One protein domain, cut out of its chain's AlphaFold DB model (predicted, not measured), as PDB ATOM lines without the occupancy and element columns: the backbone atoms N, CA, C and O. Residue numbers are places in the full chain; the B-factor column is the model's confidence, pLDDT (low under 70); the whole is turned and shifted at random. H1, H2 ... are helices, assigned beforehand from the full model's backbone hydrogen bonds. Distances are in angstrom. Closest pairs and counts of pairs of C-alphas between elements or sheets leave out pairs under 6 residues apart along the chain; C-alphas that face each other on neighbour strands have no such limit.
ATOM      1  N   MET A   1     414.151 253.358 221.500       74.38
ATOM      2  CA  MET A   1     412.683 253.247 221.699       74.38
ATOM      3  C   MET A   1     412.430 251.806 222.092       74.38
ATOM      4  O   MET A   1     412.942 250.939 221.393       74.38
ATOM      5  N   SER A   2     411.716 251.547 223.193       82.12
ATOM      6  CA  SER A   2     411.427 250.175 223.622       82.12
ATOM      7  C   SER A   2     410.105 249.665 223.044       82.12
ATOM      8  O   SER A   2     409.099 250.378 223.037       82.12
ATOM      9  N   ALA A   3     410.116 248.429 222.555       88.06
ATOM     10  CA  ALA A   3     408.936 247.668 222.176       88.06
ATOM     11  C   ALA A   3     408.664 246.600 223.239       88.06
ATOM     12  O   ALA A   3     409.589 245.938 223.708       88.06
ATOM     13  N   ARG A   4     407.389 246.437 223.596       91.00
ATOM     14  CA  ARG A   4     406.912 245.446 224.564       91.00
ATOM     15  C   ARG A   4     405.625 244.798 224.076       91.00
ATOM     16  O   ARG A   4     404.908 245.376 223.253       91.00
ATOM     17  N   GLY A   5     405.300 243.640 224.637       88.62
ATOM     18  CA  GLY A   5     403.985 243.032 224.457       88.62
ATOM     19  C   GLY A   5     402.851 243.861 225.096       88.62
ATOM     20  O   GLY A   5     403.107 244.708 225.964       88.62
ATOM     21  N   PRO A   6     401.586 243.623 224.700       91.12
ATOM     22  CA  PRO A   6     400.421 244.143 225.413       91.12
ATOM     23  C   PRO A   6     400.395 243.647 226.865       91.12
ATOM     24  O   PRO A   6     400.707 242.488 227.128       91.12
ATOM     25  N   LYS A   7     400.009 244.510 227.807       92.62
ATOM     26  CA  LYS A   7     399.945 244.185 229.242       92.62
ATOM     27  C   LYS A   7     398.671 243.430 229.634       92.62
ATOM     28  O   LYS A   7     398.638 242.784 230.676       92.62
ATOM     29  N   ASP A   8     397.616 243.576 228.835       93.94
ATOM     30  CA  ASP A   8     396.297 242.992 229.039       93.94
ATOM     31  C   ASP A   8     395.572 242.790 227.695       93.94
ATOM     32  O   ASP A   8     396.032 243.219 226.629       93.94
ATOM     33  N   GLU A   9     394.440 242.089 227.751       96.50
ATOM     34  CA  GLU A   9     393.605 241.771 226.591       96.50
ATOM     35  C   GLU A   9     393.029 243.036 225.929       96.50
ATOM     36  O   GLU A   9     392.995 243.139 224.700       96.50
ATOM     37  N   ASP A  10     392.672 244.048 226.725       97.56
ATOM     38  CA  ASP A  10     392.178 245.338 226.232       97.56
ATOM     39  C   ASP A  10     393.223 246.063 225.369       97.56
ATOM     40  O   ASP A  10     392.900 246.616 224.311       97.56
ATOM     41  N   GLU A  11     394.485 246.093 225.805       95.06
ATOM     42  CA  GLU A  11     395.591 246.675 225.045       95.06
ATOM     43  C   GLU A  11     395.877 245.868 223.774       95.06
ATOM     44  O   GLU A  11     396.108 246.461 222.716       95.06
ATOM     45  N   HIS A  12     395.779 244.537 223.838       93.44
ATOM     46  CA  HIS A  12     395.933 243.674 222.669       93.44
ATOM     47  C   HIS A  12     394.879 243.980 221.595       93.44
ATOM     48  O   HIS A  12     395.226 244.235 220.438       93.44
ATOM     49  N   PHE A  13     393.599 244.058 221.970       96.19
ATOM     50  CA  PHE A  13     392.530 244.404 221.030       96.19
ATOM     51  C   PHE A  13     392.688 245.808 220.446       96.19
ATOM     52  O   PHE A  13     392.471 246.003 219.248       96.19
ATOM     53  N   LYS A  14     393.105 246.795 221.248       94.31
ATOM     54  CA  LYS A  14     393.381 248.153 220.747       94.31
ATOM     55  C   LYS A  14     394.511 248.164 219.720       94.31
ATOM     56  O   LYS A  14     394.389 248.856 218.709       94.31
ATOM     57  N   ALA A  15     395.574 247.393 219.949       91.69
ATOM     58  CA  ALA A  15     396.669 247.254 218.994       91.69
ATOM     59  C   ALA A  15     396.186 246.629 217.673       91.69
ATOM     60  O   ALA A  15     396.456 247.174 216.603       91.69
ATOM     61  N   LEU A  16     395.391 245.556 217.735       92.88
ATOM     62  CA  LEU A  16     394.798 244.931 216.548       92.88
ATOM     63  C   LEU A  16     393.874 245.887 215.783       92.88
ATOM     64  O   LEU A  16     393.951 245.975 214.559       92.88
ATOM     65  N   LEU A  17     393.033 246.648 216.488       95.00
ATOM     66  CA  LEU A  17     392.173 247.659 215.869       95.00
ATOM     67  C   LEU A  17     392.988 248.768 215.201       95.00
ATOM     68  O   LEU A  17     392.600 249.244 214.136       95.00
ATOM     69  N   ALA A  18     394.108 249.191 215.789       91.62
ATOM     70  CA  ALA A  18     394.993 250.165 215.159       91.62
ATOM     71  C   ALA A  18     395.562 249.624 213.839       91.62
ATOM     72  O   ALA A  18     395.510 250.327 212.829       91.62
ATOM     73  N   ILE A  19     396.020 248.368 213.825       89.19
ATOM     74  CA  ILE A  19     396.512 247.692 212.615       89.19
ATOM     75  C   ILE A  19     395.409 247.615 211.554       89.19
ATOM     76  O   ILE A  19     395.618 248.052 210.425       89.19
ATOM     77  N   LEU A  20     394.217 247.135 211.923       91.81
ATOM     78  CA  LEU A  20     393.078 246.996 211.009       91.81
ATOM     79  C   LEU A  20     392.661 248.334 210.377       91.81
ATOM     80  O   LEU A  20     392.266 248.378 209.217       91.81
ATOM     81  N   ASN A  21     392.776 249.431 211.128       93.44
ATOM     82  CA  ASN A  21     392.464 250.781 210.656       93.44
ATOM     83  C   ASN A  21     393.636 251.466 209.925       93.44
ATOM     84  O   ASN A  21     393.602 252.682 209.741       93.44
ATOM     85  N   GLY A  22     394.689 250.728 209.556       88.94
ATOM     86  CA  GLY A  22     395.841 251.268 208.827       88.94
ATOM     87  C   GLY A  22     396.702 252.237 209.640       88.94
ATOM     88  O   GLY A  22     397.441 253.028 209.070       88.94
ATOM     89  N   ARG A  23     396.599 252.204 210.975       88.44
ATOM     90  CA  ARG A  23     397.428 253.009 211.892       88.44
ATOM     91  C   ARG A  23     398.687 252.270 212.349       88.44
ATOM     92  O   ARG A  23     399.434 252.793 213.173       88.44
ATOM     93  N   GLY A  24     398.888 251.043 211.868       84.88
ATOM     94  CA  GLY A  24     400.136 250.309 212.048       84.88
ATOM     95  C   GLY A  24     401.259 250.924 211.214       84.88
ATOM     96  O   GLY A  24     401.006 251.550 210.188       84.88
ATOM     97  N   ARG A  25     402.497 250.723 211.658       88.88
ATOM     98  CA  ARG A  25     403.711 251.059 210.905       88.88
ATOM     99  C   ARG A  25     404.510 249.789 210.673       88.88
ATOM    100  O   ARG A  25     404.483 248.888 211.514       88.88
ATOM    101  N   SER A  26     405.198 249.708 209.544       92.38
ATOM    102  CA  SER A  26     406.112 248.602 209.276       92.38
ATOM    103  C   SER A  26     407.355 248.691 210.165       92.38
ATOM    104  O   SER A  26     407.757 249.769 210.601       92.38
ATOM    105  N   ILE A  27     407.995 247.546 210.416       93.25
ATOM    106  CA  ILE A  27     409.260 247.492 211.166       93.25
ATOM    107  C   ILE A  27     410.337 248.329 210.458       93.25
ATOM    108  O   ILE A  27     411.080 249.038 211.127       93.25
ATOM    109  N   ALA A  28     410.374 248.312 209.121       95.25
ATOM    110  CA  ALA A  28     411.316 249.104 208.334       95.25
ATOM    111  C   ALA A  28     411.142 250.617 208.558       95.25
ATOM    112  O   ALA A  28     412.114 251.290 208.884       95.25
ATOM    113  N   GLU A  29     409.908 251.132 208.488       94.50
ATOM    114  CA  GLU A  29     409.612 252.553 208.746       94.50
ATOM    115  C   GLU A  29     409.939 252.977 210.182       94.50
ATOM    116  O   GLU A  29     410.255 254.139 210.432       94.50
ATOM    117  N   VAL A  30     409.796 252.067 211.149       93.69
ATOM    118  CA  VAL A  30     410.153 252.340 212.547       93.69
ATOM    119  C   VAL A  30     411.668 252.377 212.708       93.69
ATOM    120  O   VAL A  30     412.176 253.276 213.368       93.69
ATOM    121  N   ILE A  31     412.399 251.439 212.104       94.31
ATOM    122  CA  ILE A  31     413.864 251.448 212.150       94.31
ATOM    123  C   ILE A  31     414.398 252.719 211.484       94.31
ATOM    124  O   ILE A  31     415.163 253.431 212.122       94.31
ATOM    125  N   GLU A  32     413.936 253.047 210.277       95.25
ATOM    126  CA  GLU A  32     414.390 254.226 209.532       95.25
ATOM    127  C   GLU A  32     414.125 255.539 210.278       95.25
ATOM    128  O   GLU A  32     414.998 256.400 210.335       95.25
ATOM    129  N   GLU A  33     412.967 255.695 210.928       93.62
ATOM    130  CA  GLU A  33     412.709 256.871 211.771       93.62
ATOM    131  C   GLU A  33     413.665 256.946 212.971       93.62
ATOM    132  O   GLU A  33     414.096 258.032 213.361       93.62
ATOM    133  N   LEU A  34     413.977 255.803 213.586       91.88
ATOM    134  CA  LEU A  34     414.784 255.748 214.803       91.88
ATOM    135  C   LEU A  34     416.285 255.897 214.540       91.88
ATOM    136  O   LEU A  34     416.996 256.421 215.402       91.88
ATOM    137  N   THR A  35     416.778 255.405 213.404       90.94
ATOM    138  CA  THR A  35     418.204 255.417 213.049       90.94
ATOM    139  C   THR A  35     418.556 256.513 212.049       90.94
ATOM    140  O   THR A  35     419.706 256.939 212.014       90.94
ATOM    141  N   GLY A  36     417.586 256.998 211.271       92.75
ATOM    142  CA  GLY A  36     417.808 257.894 210.135       92.75
ATOM    143  C   GLY A  36     418.326 257.184 208.880       92.75
ATOM    144  O   GLY A  36     418.685 257.857 207.916       92.75
ATOM    145  N   GLU A  37     418.376 255.851 208.886       90.69
ATOM    146  CA  GLU A  37     418.951 255.034 207.817       90.69
ATOM    147  C   GLU A  37     417.936 254.004 207.327       90.69
ATOM    148  O   GLU A  37     417.301 253.316 208.127       90.69
ATOM    149  N   THR A  38     417.814 253.855 206.007       93.56
ATOM    150  CA  THR A  38     416.979 252.809 205.415       93.56
ATOM    151  C   THR A  38     417.570 251.429 205.754       93.56
ATOM    152  O   THR A  38     418.691 251.132 205.327       93.56
ATOM    153  N   PRO A  39     416.860 250.570 206.509       93.69
ATOM    154  CA  PRO A  39     417.399 249.278 206.927       93.69
ATOM    155  C   PRO A  39     417.456 248.279 205.769       93.69
ATOM    156  O   PRO A  39     416.580 248.264 204.902       93.69
ATOM    157  N   SER A  40     418.443 247.381 205.799       93.88
ATOM    158  CA  SER A  40     418.458 246.210 204.915       93.88
ATOM    159  C   SER A  40     417.346 245.216 205.277       93.88
ATOM    160  O   SER A  40     416.877 245.176 206.418       93.88
ATOM    161  N   GLU A  41     416.953 244.361 204.327       93.88
ATOM    162  CA  GLU A  41     415.989 243.279 204.584       93.88
ATOM    163  C   GLU A  41     416.455 242.357 205.724       93.88
ATOM    164  O   GLU A  41     415.664 241.969 206.583       93.88
ATOM    165  N   GLU A  42     417.758 242.072 205.785       91.94
ATOM    166  CA  GLU A  42     418.384 241.260 206.834       91.94
ATOM    167  C   GLU A  42     418.232 241.907 208.217       91.94
ATOM    168  O   GLU A  42     417.900 241.229 209.190       91.94
ATOM    169  N   THR A  43     418.407 243.231 208.298       93.50
ATOM    170  CA  THR A  43     418.225 243.997 209.539       93.50
ATOM    171  C   THR A  43     416.771 243.953 209.996       93.50
ATOM    172  O   THR A  43     416.492 243.739 211.178       93.50
ATOM    173  N   VAL A  44     415.826 244.111 209.062       95.75
ATOM    174  CA  VAL A  44     414.389 244.034 209.357       95.75
ATOM    175  C   VAL A  44     414.020 242.654 209.902       95.75
ATOM    176  O   VAL A  44     413.337 242.566 210.927       95.75
ATOM    177  N   GLU A  45     414.491 241.578 209.268       95.75
ATOM    178  CA  GLU A  45     414.182 240.215 209.708       95.75
ATOM    179  C   GLU A  45     414.842 239.886 211.056       95.75
ATOM    180  O   GLU A  45     414.215 239.274 211.922       95.75
ATOM    181  N   ALA A  46     416.070 240.353 211.296       93.44
ATOM    182  CA  ALA A  46     416.744 240.181 212.580       93.44
ATOM    183  C   ALA A  46     415.999 240.887 213.729       93.44
ATOM    184  O   ALA A  46     415.778 240.291 214.788       93.44
ATOM    185  N   VAL A  47     415.546 242.128 213.513       94.38
ATOM    186  CA  VAL A  47     414.733 242.863 214.496       94.38
ATOM    187  C   VAL A  47     413.401 242.155 214.737       94.38
ATOM    188  O   VAL A  47     413.010 241.972 215.890       94.38
ATOM    189  N   LYS A  48     412.719 241.698 213.682       94.75
ATOM    190  CA  LYS A  48     411.471 240.931 213.790       94.75
ATOM    191  C   LYS A  48     411.649 239.657 214.621       94.75
ATOM    192  O   LYS A  48     410.861 239.421 215.535       94.75
ATOM    193  N   ASN A  49     412.704 238.884 214.362       93.31
ATOM    194  CA  ASN A  49     413.023 237.684 215.137       93.31
ATOM    195  C   ASN A  49     413.266 238.020 216.614       93.31
ATOM    196  O   ASN A  49     412.724 237.355 217.497       93.31
ATOM    197  N   ARG A  50     414.011 239.096 216.903       92.38
ATOM    198  CA  ARG A  50     414.247 239.528 218.287       92.38
ATOM    199  C   ARG A  50     412.957 239.950 218.994       92.38
ATOM    200  O   ARG A  50     412.779 239.594 220.156       92.38
ATOM    201  N   LEU A  51     412.060 240.666 218.312       92.44
ATOM    202  CA  LEU A  51     410.746 241.042 218.850       92.44
ATOM    203  C   LEU A  51     409.895 239.809 219.176       92.44
ATOM    204  O   LEU A  51     409.271 239.763 220.234       92.44
ATOM    205  N   GLN A  52     409.908 238.793 218.310       91.31
ATOM    206  CA  GLN A  52     409.181 237.546 218.546       91.31
ATOM    207  C   GLN A  52     409.726 236.789 219.769       91.31
ATOM    208  O   GLN A  52     408.958 236.407 220.647       91.31
ATOM    209  N   MET A  53     411.052 236.666 219.896       90.81
ATOM    210  CA  MET A  53     411.688 236.057 221.077       90.81
ATOM    211  C   MET A  53     411.369 236.815 222.373       90.81
ATOM    212  O   MET A  53     411.188 236.222 223.437       90.81
ATOM    213  N   ALA A  54     411.319 238.143 222.301       90.00
ATOM    214  CA  ALA A  54     410.999 238.982 223.444       90.00
ATOM    215  C   ALA A  54     409.540 238.824 223.889       90.00
ATOM    216  O   ALA A  54     409.254 238.801 225.082       90.00
ATOM    217  N   GLN A  55     408.622 238.614 222.943       85.50
ATOM    218  CA  GLN A  55     407.226 238.309 223.249       85.50
ATOM    219  C   GLN A  55     407.070 236.976 223.999       85.50
ATOM    220  O   GLN A  55     406.234 236.880 224.894       85.50
ATOM    221  N   GLU A  56     407.877 235.966 223.666       87.94
ATOM    222  CA  GLU A  56     407.870 234.661 224.345       87.94
ATOM    223  C   GLU A  56     408.479 234.718 225.754       87.94
ATOM    224  O   GLU A  56     408.032 234.012 226.657       87.94
ATOM    225  N   SER A  57     409.491 235.565 225.948       88.06
ATOM    226  CA  SER A  57     410.221 235.711 227.218       88.06
ATOM    227  C   SER A  57     409.661 236.799 228.141       88.06
ATOM    228  O   SER A  57     410.003 236.831 229.323       88.06
ATOM    229  N   GLY A  58     408.791 237.676 227.630       85.38
ATOM    230  CA  GLY A  58     408.288 238.849 228.347       85.38
ATOM    231  C   GLY A  58     409.316 239.978 228.484       85.38
ATOM    232  O   GLY A  58     409.153 240.841 229.343       85.38
ATOM    233  N   GLU A  59     410.379 239.963 227.677       90.19
ATOM    234  CA  GLU A  59     411.415 240.996 227.683       90.19
ATOM    235  C   GLU A  59     410.992 242.236 226.884       90.19
ATOM    236  O   GLU A  59     410.313 242.150 225.859       90.19
ATOM    237  N   ASP A  60     411.473 243.400 227.317       91.38
ATOM    238  CA  ASP A  60     411.411 244.623 226.520       91.38
ATOM    239  C   ASP A  60     412.571 244.649 225.514       91.38
ATOM    240  O   ASP A  60     413.707 244.278 225.822       91.38
ATOM    241  N   VAL A  61     412.306 245.146 224.306       92.00
ATOM    242  CA  VAL A  61     413.311 245.261 223.240       92.00
ATOM    243  C   VAL A  61     413.610 246.716 222.957       92.00
ATOM    244  O   VAL A  61     412.737 247.441 222.489       92.00
ATOM    245  N   ASP A  62     414.858 247.142 223.145       93.31
ATOM    246  CA  ASP A  62     415.327 248.403 222.568       93.31
ATOM    247  C   ASP A  62     415.748 248.186 221.112       93.31
ATOM    248  O   ASP A  62     416.831 247.673 220.827       93.31
ATOM    249  N   ILE A  63     414.878 248.587 220.183       89.94
ATOM    250  CA  ILE A  63     415.085 248.394 218.740       89.94
ATOM    251  C   ILE A  63     416.398 249.047 218.281       89.94
ATOM    252  O   ILE A  63     417.125 248.468 217.480       89.94
ATOM    253  N   VAL A  64     416.744 250.217 218.829       92.62
ATOM    254  CA  VAL A  64     417.964 250.944 218.440       92.62
ATOM    255  C   VAL A  64     419.210 250.174 218.866       92.62
ATOM    256  O   VAL A  64     420.176 250.098 218.110       92.62
ATOM    257  N   ALA A  65     419.190 249.581 220.061       92.25
ATOM    258  CA  ALA A  65     420.299 248.773 220.550       92.25
ATOM    259  C   ALA A  65     420.490 247.506 219.703       92.25
ATOM    260  O   ALA A  65     421.623 247.146 219.397       92.25
ATOM    261  N   VAL A  66     419.392 246.866 219.281       91.69
ATOM    262  CA  VAL A  66     419.445 245.696 218.391       91.69
ATOM    263  C   VAL A  66     420.067 246.066 217.048       91.69
ATOM    264  O   VAL A  66     421.015 245.411 216.630       91.69
ATOM    265  N   VAL A  67     419.592 247.134 216.399       92.19
ATOM    266  CA  VAL A  67     420.126 247.560 215.093       92.19
ATOM    267  C   VAL A  67     421.605 247.935 215.189       92.19
ATOM    268  O   VAL A  67     422.398 247.488 214.369       92.19
ATOM    269  N   ARG A  68     422.012 248.671 216.231       91.62
ATOM    270  CA  ARG A  68     423.433 248.989 216.462       91.62
ATOM    271  C   ARG A  68     424.283 247.737 216.642       91.62
ATOM    272  O   ARG A  68     425.307 247.611 215.992       91.62
ATOM    273  N   SER A  69     423.824 246.789 217.460       89.94
ATOM    274  CA  SER A  69     424.540 245.527 217.657       89.94
ATOM    275  C   SER A  69     424.700 244.737 216.357       89.94
ATOM    276  O   SER A  69     425.701 244.041 216.207       89.94
ATOM    277  N   LEU A  70     423.727 244.800 215.444       89.38
ATOM    278  CA  LEU A  70     423.818 244.145 214.138       89.38
ATOM    279  C   LEU A  70     424.840 244.842 213.234       89.38
ATOM    280  O   LEU A  70     425.655 244.157 212.622       89.38
ATOM    281  N   ASN A  71     424.837 246.176 213.199       86.88
ATOM    282  CA  ASN A  71     425.804 246.958 212.427       86.88
ATOM    283  C   ASN A  71     427.236 246.739 212.935       86.88
ATOM    284  O   ASN A  71     428.122 246.441 212.140       86.88
ATOM    285  N   ASP A  72     427.448 246.776 214.254       88.25
ATOM    286  CA  ASP A  72     428.758 246.532 214.872       88.25
ATOM    287  C   ASP A  72     429.294 245.130 214.530       88.25
ATOM    288  O   ASP A  72     430.489 244.947 214.288       88.25
ATOM    289  N   LEU A  73     428.413 244.122 214.508       86.31
ATOM    290  CA  LEU A  73     428.771 242.765 214.092       86.31
ATOM    291  C   LEU A  73     429.064 242.690 212.591       86.31
ATOM    292  O   LEU A  73     430.000 242.002 212.205       86.31
ATOM    293  N   ALA A  74     428.310 243.382 211.742       80.31
ATOM    294  CA  ALA A  74     428.591 243.412 210.310       80.31
ATOM    295  C   ALA A  74     429.957 244.059 210.018       80.31
ATOM    296  O   ALA A  74     430.734 243.516 209.239       80.31
ATOM    297  N   GLU A  75     430.288 245.163 210.694       82.75
ATOM    298  CA  GLU A  75     431.573 245.857 210.548       82.75
ATOM    299  C   GLU A  75     432.764 245.020 211.030       82.75
ATOM    300  O   GLU A  75     433.826 245.041 210.412       82.75
TER     301      GLU A  75
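Overview. This is residues 1 to 75 of the 78 residues of an uncharacterized protein of Candidatus Poseidoniales archaeon (UniProt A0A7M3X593). Three helices, H2, H3 and H4, pack crosswise into a small body, while H1 is held off to one side by the chain before and after it, with residues 8 to 13 and 17 to 22 sticking out. Residues 2 to 3 pair antiparallel with residues 61 to 62. The printed part has 75 residues with four named helices, H1 to H4, and no named strand: all helix. It is only just compact, close to loose, with a radius of gyration of the C-alphas of 13.2 A, and spans 42 by 27 by 17 A.

Arrangement. H3, residues 41 to 57, touches H4, residues 63 to 75, with 43 to 47 alone; the closest C-alphas, Val 47 and Val 66, are 6.7 A apart, at a steep tilt of 49 degrees, opposite ways. H2, residues 27 to 35, is about perpendicular to H3, at 80 degrees, and touches it; the closest C-alphas, Ala 28 and Val 44, are 6.0 A apart. H2 also touches H4, about perpendicular at 81 degrees; the closest C-alphas, Leu 34 and Val 64, are 6.8 A apart. H1, residues 9 to 20, is apart from H2, H3 and H4. In H1, H2, H3 and H4 every O i to N i+4 pair is within hydrogen-bond range.

Along the chain. H3 is 24.6 A long, H4 18.6 A, H1 16.4 A and H2 12.1 A. H1 begins at C-alpha 9 (393.605, 241.771, 226.591); H4 ends at C-alpha 75 (431.573, 245.857, 210.548).

Size, cuts and confidence. The C-alphas of Asp 10 and Glu 75, the two farthest apart, are 42.4 A apart. The printed part has no cut and no long link, and no printed residue is under pLDDT 70.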